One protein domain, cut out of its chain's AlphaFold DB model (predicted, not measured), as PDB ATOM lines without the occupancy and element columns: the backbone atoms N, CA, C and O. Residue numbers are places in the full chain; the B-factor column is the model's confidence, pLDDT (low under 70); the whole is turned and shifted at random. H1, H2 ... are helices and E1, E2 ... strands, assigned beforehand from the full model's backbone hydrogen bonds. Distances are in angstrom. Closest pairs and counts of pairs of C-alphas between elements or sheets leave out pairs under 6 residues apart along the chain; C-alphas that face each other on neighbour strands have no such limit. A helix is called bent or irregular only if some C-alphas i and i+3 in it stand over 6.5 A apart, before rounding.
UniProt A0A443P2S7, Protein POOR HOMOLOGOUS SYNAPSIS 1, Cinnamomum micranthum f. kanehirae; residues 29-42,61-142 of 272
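This is residues 29 to 42 and 61 to 142 of the 272 residues of the protein "Protein POOR HOMOLOGOUS SYNAPSIS 1" of Cinnamomum micranthum f. kanehirae (UniProt A0A443P2S7). A strongly twisted antiparallel sheet of six strands forms two wings that share the bent strand E1: the row E3, E4, E5 continues from its first residues, while E2 and E6 lie along the rest of it on opposite sides. The long helix H1 packs with its residues 122 to 133 on part of one face of this sheet, near E1, E3, E6 and E4, and the long link of residues 100 to 111 joins E5 in one wing to E6 in the other. The printed part has 96 residues, with six named strands and then one named helix in the order E1, E2, E3, E4, E5, E6, H1; the class is mixed, helices and strands. The whole is compact, with a radius of gyration of the C-alphas of 14.4 A, and spans 44 by 32 by 25 A.

The sheet is branched at E1, residues 29 to 38, which bends by 66 degrees at residue 32. E2, residues 63 to 66, and E3, residues 74 to 79, lie on one side of E1, beside residues 34 to 38 and 29 to 32; E6, residues 112 to 117, lies on the other side, beside residues 32 to 37. N 36 and O 65 of E1 and E2 are 2.9 A apart, within hydrogen-bond range, as are N 30 and O 76 of E1 and E3 at 2.9 A, and N 35 and O 114 of E1 and E6 at 2.9 A. E3, E4, residues 85 to 90, and E5, residues 93 to 99, form a meander, each strand the antiparallel neighbour of the one before, with two hairpins. N 77 and O 87 of E3 and E4 are 2.9 A apart; N 86 and O 98 of E4 and E5 are 2.8 A apart. E2, E5 and E6 are edge strands. H1, residues 120 to 141, is on the sheet at a height of 10.6 A, over E1 and E4 and only just over E3, on which 3 of its C-alphas fall. It runs along the strands, at 11 degrees to E4 on the local plane. The closest C-alphas of E6 and H1, Phe 117 and Ala 123, are 5.8 A apart; those of E3 and H1, Leu 78 and Val 130, are 7.7 A apart. In H1 every O i to N i+4 pair is within hydrogen-bond range.

E1 begins at C-alpha 29 (133.187, 158.056, 139.581) and measures 25.6 A from first to last C-alpha. E2 measures 9.7 A, E3 16.6 A, E4 16.5 A, E5 17.7 A and E6 16.7 A. H1 measures 32.0 A and ends at C-alpha 141 (109.797, 159.878, 150.767).

The C-alphas farthest apart, of Ser 70 and Phe 142, are 46.8 A apart. Residues 43 to 60 are not printed, and C-alphas 42 and 61 are 10.4 A apart across this cut. Of the links that are printed whole, E5 to E6 is long. The mean pLDDT of the printed part is 82.5; residues 40 to 42, 61, 68 to 72, 105 to 109 and 138 to 142 are under 70.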
ATOM      1  N   HIS A  29     132.210 159.080 139.942       92.94
ATOM      2  CA  HIS A  29     133.187 158.056 139.581       92.94
ATOM      3  C   HIS A  29     134.501 158.284 140.325       92.94
ATOM      4  O   HIS A  29     134.963 159.421 140.436       92.94
ATOM      5  N   TRP A  30     135.094 157.199 140.822       94.00
ATOM      6  CA  TRP A  30     136.385 157.201 141.503       94.00
ATOM      7  C   TRP A  30     137.232 156.013 141.060       94.00
ATOM      8  O   TRP A  30     136.717 154.909 140.895       94.00
ATOM      9  N   ASN A  31     138.542 156.225 140.934       92.50
ATOM     10  CA  ASN A  31     139.510 155.135 140.835       92.50
ATOM     11  C   ASN A  31     139.926 154.712 142.244       92.50
ATOM     12  O   ASN A  31     140.261 155.561 143.075       92.50
ATOM     13  N   VAL A  32     139.894 153.412 142.510       92.06
ATOM     14  CA  VAL A  32     140.172 152.843 143.830       92.06
ATOM     15  C   VAL A  32     140.897 151.513 143.689       92.06
ATOM     16  O   VAL A  32     140.843 150.867 142.645       92.06
ATOM     17  N   GLU A  33     141.499 151.047 144.774       92.50
ATOM     18  CA  GLU A  33     141.749 149.618 144.927       92.50
ATOM     19  C   GLU A  33     140.602 148.975 145.692       92.50
ATOM     20  O   GLU A  33     140.096 149.520 146.678       92.50
ATOM     21  N   PHE A  34     140.200 147.798 145.235       91.19
ATOM     22  CA  PHE A  34     139.070 147.071 145.780       91.19
ATOM     23  C   PHE A  34     139.548 145.806 146.485       91.19
ATOM     24  O   PHE A  34     140.437 145.104 146.005       91.19
ATOM     25  N   SER A  35     138.964 145.498 147.639       90.88
ATOM     26  CA  SER A  35     139.195 144.230 148.332       90.88
ATOM     27  C   SER A  35     137.894 143.659 148.864       90.88
ATOM     28  O   SER A  35     137.073 144.392 149.410       90.88
ATOM     29  N   ARG A  36     137.720 142.342 148.777       89.81
ATOM     30  CA  ARG A  36     136.544 141.639 149.300       89.81
ATOM     31  C   ARG A  36     136.944 140.632 150.363       89.81
ATOM     32  O   ARG A  36     137.945 139.933 150.220       89.81
ATOM     33  N   PHE A  37     136.153 140.550 151.424       86.94
ATOM     34  CA  PHE A  37     136.344 139.565 152.477       86.94
ATOM     35  C   PHE A  37     135.581 138.282 152.157       86.94
ATOM     36  O   PHE A  37     134.363 138.305 151.966       86.94
ATOM     37  N   PHE A  38     136.285 137.157 152.173       83.38
ATOM     38  CA  PHE A  38     135.712 135.832 151.999       83.38
ATOM     39  C   PHE A  38     135.789 135.064 153.309       83.38
ATOM     40  O   PHE A  38     136.873 134.816 153.836       83.38
ATOM     41  N   ASN A  39     134.634 134.649 153.823       77.31
ATOM     42  CA  ASN A  39     134.594 133.608 154.838       77.31
ATOM     43  C   ASN A  39     134.835 132.274 154.141       77.31
ATOM     44  O   ASN A  39     134.046 131.890 153.281       77.31
ATOM     45  N   PHE A  40     135.881 131.548 154.527       64.12
ATOM     46  CA  PHE A  40     135.953 130.147 154.144       64.12
ATOM     47  C   PHE A  40     134.851 129.405 154.901       64.12
ATOM     48  O   PHE A  40     134.863 129.428 156.141       64.12
ATOM     49  N   PRO A  41     133.894 128.757 154.209       56.16
ATOM     50  CA  PRO A  41     133.077 127.766 154.880       56.16
ATOM     51  C   PRO A  41     134.035 126.742 155.492       56.16
ATOM     52  O   PRO A  41     135.094 126.455 154.929       56.16
ATOM     53  N   ARG A  42     133.703 126.219 156.673       53.41
ATOM     54  CA  ARG A  42     134.456 125.098 157.239       53.41
ATOM     55  C   ARG A  42     134.297 123.940 156.260       53.41
ATOM     56  O   ARG A  42     133.263 123.282 156.263       53.41
ATOM     57  N   LYS A  61     138.532 132.751 160.375       68.88
ATOM     58  CA  LYS A  61     139.403 133.815 159.876       68.88
ATOM     59  C   LYS A  61     139.213 133.807 158.369       68.88
ATOM     60  O   LYS A  61     139.824 133.005 157.676       68.88
ATOM     61  N   GLY A  62     138.271 134.611 157.889       75.94
ATOM     62  CA  GLY A  62     138.163 134.871 156.463       75.94
ATOM     63  C   GLY A  62     139.411 135.586 155.938       75.94
ATOM     64  O   GLY A  62     140.194 136.135 156.718       75.94
ATOM     65  N   THR A  63     139.575 135.588 154.622       84.31
ATOM     66  CA  THR A  63     140.700 136.225 153.928       84.31
ATOM     67  C   THR A  63     140.201 137.371 153.062       84.31
ATOM     68  O   THR A  63     139.119 137.302 152.479       84.31
ATOM     69  N   TRP A  64     140.993 138.436 152.985       87.88
ATOM     70  CA  TRP A  64     140.777 139.527 152.041       87.88
ATOM     71  C   TRP A  64     141.424 139.183 150.699       87.88
ATOM     72  O   TRP A  64     142.607 138.851 150.656       87.88
ATOM     73  N   LEU A  65     140.656 139.268 149.616       87.00
ATOM     74  CA  LEU A  65     141.164 139.199 148.248       87.00
ATOM     75  C   LEU A  65     141.145 140.604 147.656       87.00
ATOM     76  O   LEU A  65     140.078 141.211 147.547       87.00
ATOM     77  N   SER A  66     142.322 141.111 147.299       87.38
ATOM     78  CA  SER A  66     142.508 142.442 146.722       87.38
ATOM     79  C   SER A  66     142.656 142.364 145.207       87.38
ATOM     80  O   SER A  66     143.291 141.448 144.686       87.38
ATOM     81  N   SER A  67     142.112 143.346 144.492       80.94
ATOM     82  CA  SER A  67     142.432 143.557 143.081       80.94
ATOM     83  C   SER A  67     143.928 143.855 142.944       80.94
ATOM     84  O   SER A  67     144.434 144.765 143.601       80.94
ATOM     85  N   SER A  68     144.645 143.089 142.122       66.81
ATOM     86  CA  SER A  68     146.089 143.244 141.919       66.81
ATOM     87  C   SER A  68     146.452 144.618 141.357       66.81
ATOM     88  O   SER A  68     145.830 145.091 140.411       66.81
ATOM     89  N   SER A  69     147.528 145.214 141.884       56.97
ATOM     90  CA  SER A  69     148.072 146.508 141.432       56.97
ATOM     91  C   SER A  69     148.492 146.524 139.954       56.97
ATOM     92  O   SER A  69     148.639 147.597 139.377       56.97
ATOM     93  N   SER A  70     148.710 145.353 139.351       59.09
ATOM     94  CA  SER A  70     149.101 145.187 137.944       59.09
ATOM     95  C   SER A  70     147.903 145.140 136.985       59.09
ATOM     96  O   SER A  70     148.088 145.042 135.773       59.09
ATOM     97  N   SER A  71     146.676 145.144 137.512       57.22
ATOM     98  CA  SER A  71     145.435 145.070 136.742       57.22
ATOM     99  C   SER A  71     144.839 146.465 136.515       57.22
ATOM    100  O   SER A  71     145.074 147.375 137.307       57.22
ATOM    101  N   PRO A  72     144.082 146.663 135.424       63.50
ATOM    102  CA  PRO A  72     143.532 147.967 135.073       63.50
ATOM    103  C   PRO A  72     142.621 148.517 136.161       63.50
ATOM    104  O   PRO A  72     141.929 147.768 136.851       63.50
ATOM    105  N   SER A  73     142.642 149.845 136.253       80.12
ATOM    106  CA  SER A  73     142.015 150.638 137.300       80.12
ATOM    107  C   SER A  73     140.618 150.136 137.658       80.12
ATOM    108  O   SER A  73     139.719 150.113 136.810       80.12
ATOM    109  N   VAL A  74     140.447 149.705 138.910       89.94
ATOM    110  CA  VAL A  74     139.122 149.417 139.451       89.94
ATOM    111  C   VAL A  74     138.451 150.748 139.727       89.94
ATOM    112  O   VAL A  74     139.038 151.672 140.294       89.94
ATOM    113  N   THR A  75     137.205 150.851 139.299       92.19
ATOM    114  CA  THR A  75     136.432 152.068 139.436       92.19
ATOM    115  C   THR A  75     135.183 151.816 140.239       92.19
ATOM    116  O   THR A  75     134.518 150.791 140.084       92.19
ATOM    117  N   VAL A  76     134.845 152.785 141.070       93.12
ATOM    118  CA  VAL A  76     133.593 152.818 141.803       93.12
ATOM    119  C   VAL A  76     132.735 153.924 141.226       93.12
ATOM    120  O   VAL A  76     133.198 155.058 141.102       93.12
ATOM    121  N   SER A  77     131.494 153.594 140.889       93.12
ATOM    122  CA  SER A  77     130.517 154.544 140.368       93.12
ATOM    123  C   SER A  77     129.298 154.598 141.278       93.12
ATOM    124  O   SER A  77     128.789 153.559 141.691       93.12
ATOM    125  N   LEU A  78     128.809 155.799 141.577       92.19
ATOM    126  CA  LEU A  78     127.588 156.010 142.352       92.19
ATOM    127  C   LEU A  78     126.533 156.665 141.465       92.19
ATOM    128  O   LEU A  78     126.736 157.782 140.978       92.19
ATOM    129  N   ILE A  79     125.400 155.986 141.306       91.12
ATOM    130  CA  ILE A  79     124.202 156.504 140.644       91.12
ATOM    131  C   ILE A  79     123.196 156.863 141.744       91.12
ATOM    132  O   ILE A  79     122.681 155.953 142.377       91.12
ATOM    133  N   PRO A  80     122.902 158.147 142.017       83.81
ATOM    134  CA  PRO A  80     122.091 158.554 143.168       83.81
ATOM    135  C   PRO A  80     120.575 158.364 143.021       83.81
ATOM    136  O   PRO A  80     119.864 158.534 144.002       83.81
ATOM    137  N   LYS A  81     120.044 158.116 141.816       79.56
ATOM    138  CA  LYS A  81     118.590 158.084 141.555       79.56
ATOM    139  C   LYS A  81     118.222 157.023 140.511       79.56
ATOM    140  O   LYS A  81     119.006 156.824 139.581       79.56
ATOM    141  N   PRO A  82     117.014 156.422 140.583       76.50
ATOM    142  CA  PRO A  82     115.950 156.642 141.580       76.50
ATOM    143  C   PRO A  82     116.212 155.964 142.934       76.50
ATOM    144  O   PRO A  82     115.774 156.467 143.963       76.50
ATOM    145  N   GLU A  83     116.972 154.875 142.933       85.56
ATOM    146  CA  GLU A  83     117.490 154.211 144.123       85.56
ATOM    147  C   GLU A  83     119.018 154.311 144.070       85.56
ATOM    148  O   GLU A  83     119.601 153.925 143.050       85.56
ATOM    149  N   PRO A  84     119.685 154.892 145.084       89.56
ATOM    150  CA  PRO A  84     121.118 155.066 145.031       89.56
ATOM    151  C   PRO A  84     121.839 153.726 144.992       89.56
ATOM    152  O   PRO A  84     121.670 152.878 145.871       89.56
ATOM    153  N   MET A  85     122.680 153.573 143.981       91.94
ATOM    154  CA  MET A  85     123.325 152.318 143.649       91.94
ATOM    155  C   MET A  85     124.814 152.532 143.422       91.94
ATOM    156  O   MET A  85     125.237 153.462 142.729       91.94
ATOM    157  N   LEU A  86     125.600 151.664 144.042       93.31
ATOM    158  CA  LEU A  86     127.046 151.650 143.992       93.31
ATOM    159  C   LEU A  86     127.502 150.499 143.099       93.31
ATOM    160  O   LEU A  86     127.190 149.342 143.369       93.31
ATOM    161  N   PHE A  87     128.286 150.811 142.079       93.56
ATOM    162  CA  PHE A  87     128.875 149.833 141.175       93.56
ATOM    163  C   PHE A  87     130.376 149.765 141.394       93.56
ATOM    164  O   PHE A  87     131.046 150.797 141.421       93.56
ATOM    165  N   VAL A  88     130.908 148.553 141.490       92.50
ATOM    166  CA  VAL A  88     132.341 148.280 141.404       92.50
ATOM    167  C   VAL A  88     132.588 147.678 140.033       92.50
ATOM    168  O   VAL A  88     132.019 146.638 139.711       92.50
ATOM    169  N   SER A  89     133.426 148.303 139.216       91.62
ATOM    170  CA  SER A  89     133.724 147.829 137.867       91.62
ATOM    171  C   SER A  89     135.218 147.778 137.591       91.62
ATOM    172  O   SER A  89     135.985 148.609 138.063       91.62
ATOM    173  N   MET A  90     135.631 146.825 136.766       89.19
ATOM    174  CA  MET A  90     136.999 146.694 136.277       89.19
ATOM    175  C   MET A  90     136.944 146.554 134.757       89.19
ATOM    176  O   MET A  90     136.209 145.714 134.241       89.19
ATOM    177  N   GLN A  91     137.690 147.389 134.025       85.94
ATOM    178  CA  GLN A  91     137.678 147.408 132.546       85.94
ATOM    179  C   GLN A  91     136.275 147.606 131.941       85.94
ATOM    180  O   GLN A  91     135.926 146.984 130.941       85.94
ATOM    181  N   GLY A  92     135.433 148.420 132.581       83.88
ATOM    182  CA  GLY A  92     134.055 148.653 132.130       83.88
ATOM    183  C   GLY A  92     133.087 147.488 132.373       83.88
ATOM    184  O   GLY A  92     131.917 147.602 132.025       83.88
ATOM    185  N   LYS A  93     133.535 146.386 132.991       86.25
ATOM    186  CA  LYS A  93     132.666 145.288 133.429       86.25
ATOM    187  C   LYS A  93     132.303 145.469 134.896       86.25
ATOM    188  O   LYS A  93     133.196 145.610 135.731       86.25
ATOM    189  N   THR A  94     131.012 145.441 135.210       90.50
ATOM    190  CA  THR A  94     130.522 145.451 136.593       90.50
ATOM    191  C   THR A  94     130.899 144.142 137.285       90.50
ATOM    192  O   THR A  94     130.579 143.062 136.794       90.50
ATOM    193  N   LEU A  95     131.603 144.250 138.409       88.25
ATOM    194  CA  LEU A  95     131.961 143.141 139.292       88.25
ATOM    195  C   LEU A  95     130.939 142.981 140.415       88.25
ATOM    196  O   LEU A  95     130.543 141.863 140.728       88.25
ATOM    197  N   GLU A  96     130.531 144.097 141.021       89.88
ATOM    198  CA  GLU A  96     129.566 144.115 142.117       89.88
ATOM    199  C   GLU A  96     128.630 145.316 142.006       89.88
ATOM    200  O   GLU A  96     129.021 146.389 141.540       89.88
ATOM    201  N   GLU A  97     127.407 145.123 142.483       91.81
ATOM    202  CA  GLU A  97     126.359 146.129 142.570       91.81
ATOM    203  C   GLU A  97     125.796 146.105 143.988       91.81
ATOM    204  O   GLU A  97     125.475 145.044 144.524       91.81
ATOM    205  N   HIS A  98     125.706 147.277 144.608       89.81
ATOM    206  CA  HIS A  98     125.231 147.422 145.976       89.81
ATOM    207  C   HIS A  98     124.206 148.544 146.053       89.81
ATOM    208  O   HIS A  98     124.486 149.686 145.688       89.81
ATOM    209  N   ILE A  99     123.030 148.241 146.592       88.62
ATOM    210  CA  ILE A  99     122.056 149.267 146.963       88.62
ATOM    211  C   ILE A  99     122.613 150.015 148.177       88.62
ATOM    212  O   ILE A  99     122.882 149.414 149.219       88.62
ATOM    213  N   VAL A 100     122.783 151.330 148.062       87.75
ATOM    214  CA  VAL A 100     123.474 152.137 149.080       87.75
ATOM    215  C   VAL A 100     122.728 152.128 150.412       87.75
ATOM    216  O   VAL A 100     123.366 152.092 151.459       87.75
ATOM    217  N   SER A 101     121.391 152.092 150.403       84.88
ATOM    218  CA  SER A 101     120.595 151.990 151.636       84.88
ATOM    219  C   SER A 101     120.775 150.665 152.378       84.88
ATOM    220  O   SER A 101     120.465 150.598 153.562       84.88
ATOM    221  N   ASN A 102     121.300 149.631 151.712       84.50
ATOM    222  CA  ASN A 102     121.577 148.327 152.315       84.50
ATOM    223  C   ASN A 102     123.021 148.216 152.828       84.50
ATOM    224  O   ASN A 102     123.387 147.197 153.419       84.50
ATOM    225  N   LEU A 103     123.852 149.246 152.623       84.12
ATOM    226  CA  LEU A 103     125.204 149.292 153.166       84.12
ATOM    227  C   LEU A 103     125.133 149.487 154.685       84.12
ATOM    228  O   LEU A 103     125.097 150.600 155.206       84.12
ATOM    229  N   HIS A 104     125.116 148.372 155.412       71.81
ATOM    230  CA  HIS A 104     125.208 148.374 156.864       71.81
ATOM    231  C   HIS A 104     126.647 148.640 157.312       71.81
ATOM    232  O   HIS A 104     127.532 147.800 157.153       71.81
ATOM    233  N   PHE A 105     126.869 149.779 157.964       69.94
ATOM    234  CA  PHE A 105     128.143 150.106 158.618       69.94
ATOM    235  C   PHE A 105     128.274 149.495 160.028       69.94
ATOM    236  O   PHE A 105     129.293 149.679 160.690       69.94
ATOM    237  N   SER A 106     127.259 148.755 160.486       65.25
ATOM    238  CA  SER A 106     127.203 148.082 161.788       65.25
ATOM    239  C   SER A 106     127.213 146.553 161.654       65.25
ATOM    240  O   SER A 106     126.919 146.000 160.596       65.25
ATOM    241  N   TRP A 107     127.581 145.855 162.733       49.25
ATOM    242  CA  TRP A 107     127.572 144.389 162.803       49.25
ATOM    243  C   TRP A 107     126.195 143.838 163.207       49.25
ATOM    244  O   TRP A 107     125.520 144.484 164.008       49.25
ATOM    245  N   PRO A 108     125.817 142.619 162.761       59.81
ATOM    246  CA  PRO A 108     126.578 141.685 161.919       59.81
ATOM    247  C   PRO A 108     126.427 141.921 160.403       59.81
ATOM    248  O   PRO A 108     125.342 142.199 159.915       59.81
ATOM    249  N   GLN A 109     127.524 141.744 159.652       65.50
ATOM    250  CA  GLN A 109     127.562 141.906 158.187       65.50
ATOM    251  C   GLN A 109     127.741 140.555 157.480       65.50
ATOM    252  O   GLN A 109     128.683 139.819 157.794       65.50
ATOM    253  N   ILE A 110     126.877 140.264 156.500       70.00
ATOM    254  CA  ILE A 110     126.911 139.036 155.680       70.00
ATOM    255  C   ILE A 110     128.025 139.111 154.620       70.00
ATOM    256  O   ILE A 110     128.767 138.148 154.431       70.00
ATOM    257  N   GLN A 111     128.205 140.273 153.985       80.75
ATOM    258  CA  GLN A 111     129.231 140.535 152.971       80.75
ATOM    259  C   GLN A 111     130.027 141.785 153.343       80.75
ATOM    260  O   GLN A 111     129.465 142.749 153.856       80.75
ATOM    261  N   LYS A 112     131.344 141.763 153.104       87.06
ATOM    262  CA  LYS A 112     132.232 142.893 153.407       87.06
ATOM    263  C   LYS A 112     133.175 143.151 152.247       87.06
ATOM    264  O   LYS A 112     133.739 142.216 151.675       87.06
ATOM    265  N   PHE A 113     133.377 144.425 151.962       90.69
ATOM    266  CA  PHE A 113     134.351 144.913 151.003       90.69
ATOM    267  C   PHE A 113     135.059 146.142 151.575       90.69
ATOM    268  O   PHE A 113     134.608 146.739 152.552       90.69
ATOM    269  N   ALA A 114     136.189 146.492 150.980       91.44
ATOM    270  CA  ALA A 114     136.985 147.653 151.320       91.44
ATOM    271  C   ALA A 114     137.387 148.380 150.038       91.44
ATOM    272  O   ALA A 114     137.740 147.752 149.037       91.44
ATOM    273  N   LEU A 115     137.335 149.708 150.102       92.25
ATOM    274  CA  LEU A 115     137.765 150.610 149.043       92.25
ATOM    275  C   LEU A 115     138.958 151.407 149.562       92.25
ATOM    276  O   LEU A 115     138.855 152.059 150.603       92.25
ATOM    277  N   ARG A 116     140.081 151.371 148.846       92.56
ATOM    278  CA  ARG A 116     141.234 152.233 149.116       92.56
ATOM    279  C   ARG A 116     141.295 153.322 148.056       92.56
ATOM    280  O   ARG A 116     141.534 153.046 146.884       92.56
ATOM    281  N   PHE A 117     141.074 154.557 148.488       92.88
ATOM    282  CA  PHE A 117     141.195 155.743 147.647       92.88
ATOM    283  C   PHE A 117     142.650 156.211 147.601       92.88
ATOM    284  O   PHE A 117     143.362 156.124 148.602       92.88
ATOM    285  N   TYR A 118     143.076 156.745 146.457       89.12
ATOM    286  CA  TYR A 118     144.426 157.293 146.292       89.12
ATOM    287  C   TYR A 118     144.643 158.582 147.091       89.12
ATOM    288  O   TYR A 118     145.762 158.864 147.516       89.12
ATOM    289  N   THR A 119     143.578 159.359 147.317       92.62
ATOM    290  CA  THR A 119     143.629 160.594 148.103       92.62
ATOM    291  C   THR A 119     142.522 160.630 149.153       92.62
ATOM    292  O   THR A 119     141.411 160.141 148.937       92.62
ATOM    293  N   GLY A 120     142.800 161.263 150.298       93.06
ATOM    294  CA  GLY A 120     141.780 161.498 151.326       93.06
ATOM    295  C   GLY A 120     140.640 162.400 150.837       93.06
ATOM    296  O   GLY A 120     139.494 162.216 151.233       93.06
ATOM    297  N   ASN A 121     140.930 163.327 149.917       96.00
ATOM    298  CA  ASN A 121     139.918 164.170 149.282       96.00
ATOM    299  C   ASN A 121     138.914 163.338 148.462       96.00
ATOM    300  O   ASN A 121     137.717 163.612 148.511       96.00
ATOM    301  N   ASP A 122     139.373 162.311 147.745       94.44
ATOM    302  CA  ASP A 122     138.477 161.440 146.978       94.44
ATOM    303  C   ASP A 122     137.584 160.604 147.894       94.44
ATOM    304  O   ASP A 122     136.380 160.519 147.652       94.44
ATOM    305  N   ALA A 123     138.141 160.074 148.988       95.12
ATOM    306  CA  ALA A 123     137.366 159.373 150.010       95.12
ATOM    307  C   ALA A 123     136.292 160.279 150.641       95.12
ATOM    308  O   ALA A 123     135.155 159.853 150.843       95.12
ATOM    309  N   GLN A 124     136.628 161.544 150.910       96.06
ATOM    310  CA  GLN A 124     135.684 162.520 151.451       96.06
ATOM    311  C   GLN A 124     134.558 162.823 150.452       96.06
ATOM    312  O   GLN A 124     133.384 162.699 150.795       96.06
ATOM    313  N   ARG A 125     134.901 163.128 149.194       95.44
ATOM    314  CA  ARG A 125     133.919 163.367 148.120       95.44
ATOM    315  C   ARG A 125     133.006 162.164 147.896       95.44
ATOM    316  O   ARG A 125     131.817 162.345 147.646       95.44
ATOM    317  N   PHE A 126     133.550 160.954 147.997       95.06
ATOM    318  CA  PHE A 126     132.776 159.719 147.956       95.06
ATOM    319  C   PHE A 126     131.753 159.654 149.090       95.06
ATOM    320  O   PHE A 126     130.559 159.490 148.832       95.06
ATOM    321  N   MET A 127     132.193 159.838 150.335       94.25
ATOM    322  CA  MET A 127     131.299 159.796 151.492       94.25
ATOM    323  C   MET A 127     130.231 160.887 151.441       94.25
ATOM    324  O   MET A 127     129.082 160.626 151.791       94.25
ATOM    325  N   ASP A 128     130.568 162.087 150.976       93.75
ATOM    326  CA  ASP A 128     129.603 163.177 150.830       93.75
ATOM    327  C   ASP A 128     128.562 162.871 149.749       93.75
ATOM    328  O   ASP A 128     127.376 163.141 149.943       93.75
ATOM    329  N   ALA A 129     128.964 162.233 148.646       92.38
ATOM    330  CA  ALA A 129     128.038 161.784 147.612       92.38
ATOM    331  C   ALA A 129     127.095 160.675 148.117       92.38
ATOM    332  O   ALA A 129     125.898 160.721 147.835       92.38
ATOM    333  N   VAL A 130     127.603 159.721 148.908       90.88
ATOM    334  CA  VAL A 130     126.797 158.674 149.566       90.88
ATOM    335  C   VAL A 130     125.816 159.277 150.573       90.88
ATOM    336  O   VAL A 130     124.640 158.926 150.582       90.88
ATOM    337  N   LYS A 131     126.260 160.221 151.408       90.25
ATOM    338  CA  LYS A 131     125.374 160.913 152.357       90.25
ATOM    339  C   LYS A 131     124.284 161.686 151.628       90.25
ATOM    340  O   LYS A 131     123.114 161.553 151.964       90.25
ATOM    341  N   LYS A 132     124.660 162.458 150.605       89.44
ATOM    342  CA  LYS A 132     123.718 163.240 149.803       89.44
ATOM    343  C   LYS A 132     122.666 162.351 149.143       89.44
ATOM    344  O   LYS A 132     121.490 162.695 149.169       89.44
ATOM    345  N   SER A 133     123.069 161.204 148.593       86.56
ATOM    346  CA  SER A 133     122.129 160.286 147.947       86.56
ATOM    347  C   SER A 133     121.135 159.666 148.936       86.56
ATOM    348  O   SER A 133     119.973 159.488 148.588       86.56
ATOM    349  N   LEU A 134     121.549 159.413 150.182       85.06
ATOM    350  CA  LEU A 134     120.659 158.962 151.254       85.06
ATOM    351  C   LEU A 134     119.715 160.071 151.744       85.06
ATOM    352  O   LEU A 134     118.522 159.817 151.915       85.06
ATOM    353  N   THR A 135     120.207 161.300 151.926       83.25
ATOM    354  CA  THR A 135     119.373 162.449 152.324       83.25
ATOM    355  C   THR A 135     118.302 162.754 151.279       83.25
ATOM    356  O   THR A 135     117.144 162.968 151.633       83.25
ATOM    357  N   ASP A 136     118.653 162.699 149.992       70.19
ATOM    358  CA  ASP A 136     117.703 162.910 148.896       70.19
ATOM    359  C   ASP A 136     116.558 161.878 148.929       70.19
ATOM    360  O   ASP A 136     115.409 162.239 148.674       70.19
ATOM    361  N   ILE A 137     116.823 160.615 149.296       70.75
ATOM    362  CA  ILE A 137     115.759 159.610 149.480       70.75
ATOM    363  C   ILE A 137     114.804 160.016 150.606       70.75
ATOM    364  O   ILE A 137     113.589 159.894 150.446       70.75
ATOM    365  N   ILE A 138     115.339 160.460 151.748       65.06
ATOM    366  CA  ILE A 138     114.534 160.838 152.917       65.06
ATOM    367  C   ILE A 138     113.634 162.030 152.563       65.06
ATOM    368  O   ILE A 138     112.435 161.986 152.840       65.06
ATOM    369  N   CYS A 139     114.170 163.035 151.864       53.22
ATOM    370  CA  CYS A 139     113.409 164.199 151.404       53.22
ATOM    371  C   CYS A 139     112.315 163.846 150.380       53.22
ATOM    372  O   CYS A 139     111.240 164.437 150.410       53.22
ATOM    373  N   ILE A 140     112.550 162.879 149.483       57.69
ATOM    374  CA  ILE A 140     111.549 162.459 148.483       57.69
ATOM    375  C   ILE A 140     110.443 161.602 149.117       57.69
ATOM    376  O   ILE A 140     109.288 161.684 148.704       57.69
ATOM    377  N   LYS A 141     110.769 160.776 150.120       56.84
ATOM    378  CA  LYS A 141     109.797 159.878 150.767       56.84
ATOM    379  C   LYS A 141     108.884 160.576 151.782       56.84
ATOM    380  O   LYS A 141     107.852 160.004 152.124       56.84
ATOM    381  N   PHE A 142     109.199 161.804 152.202       44.00
ATOM    382  CA  PHE A 142     108.355 162.601 153.101       44.00
ATOM    383  C   PHE A 142     108.114 164.033 152.581       44.00
ATOM    384  O   PHE A 142     108.625 164.986 153.165       44.00
TER     385      PHE A 142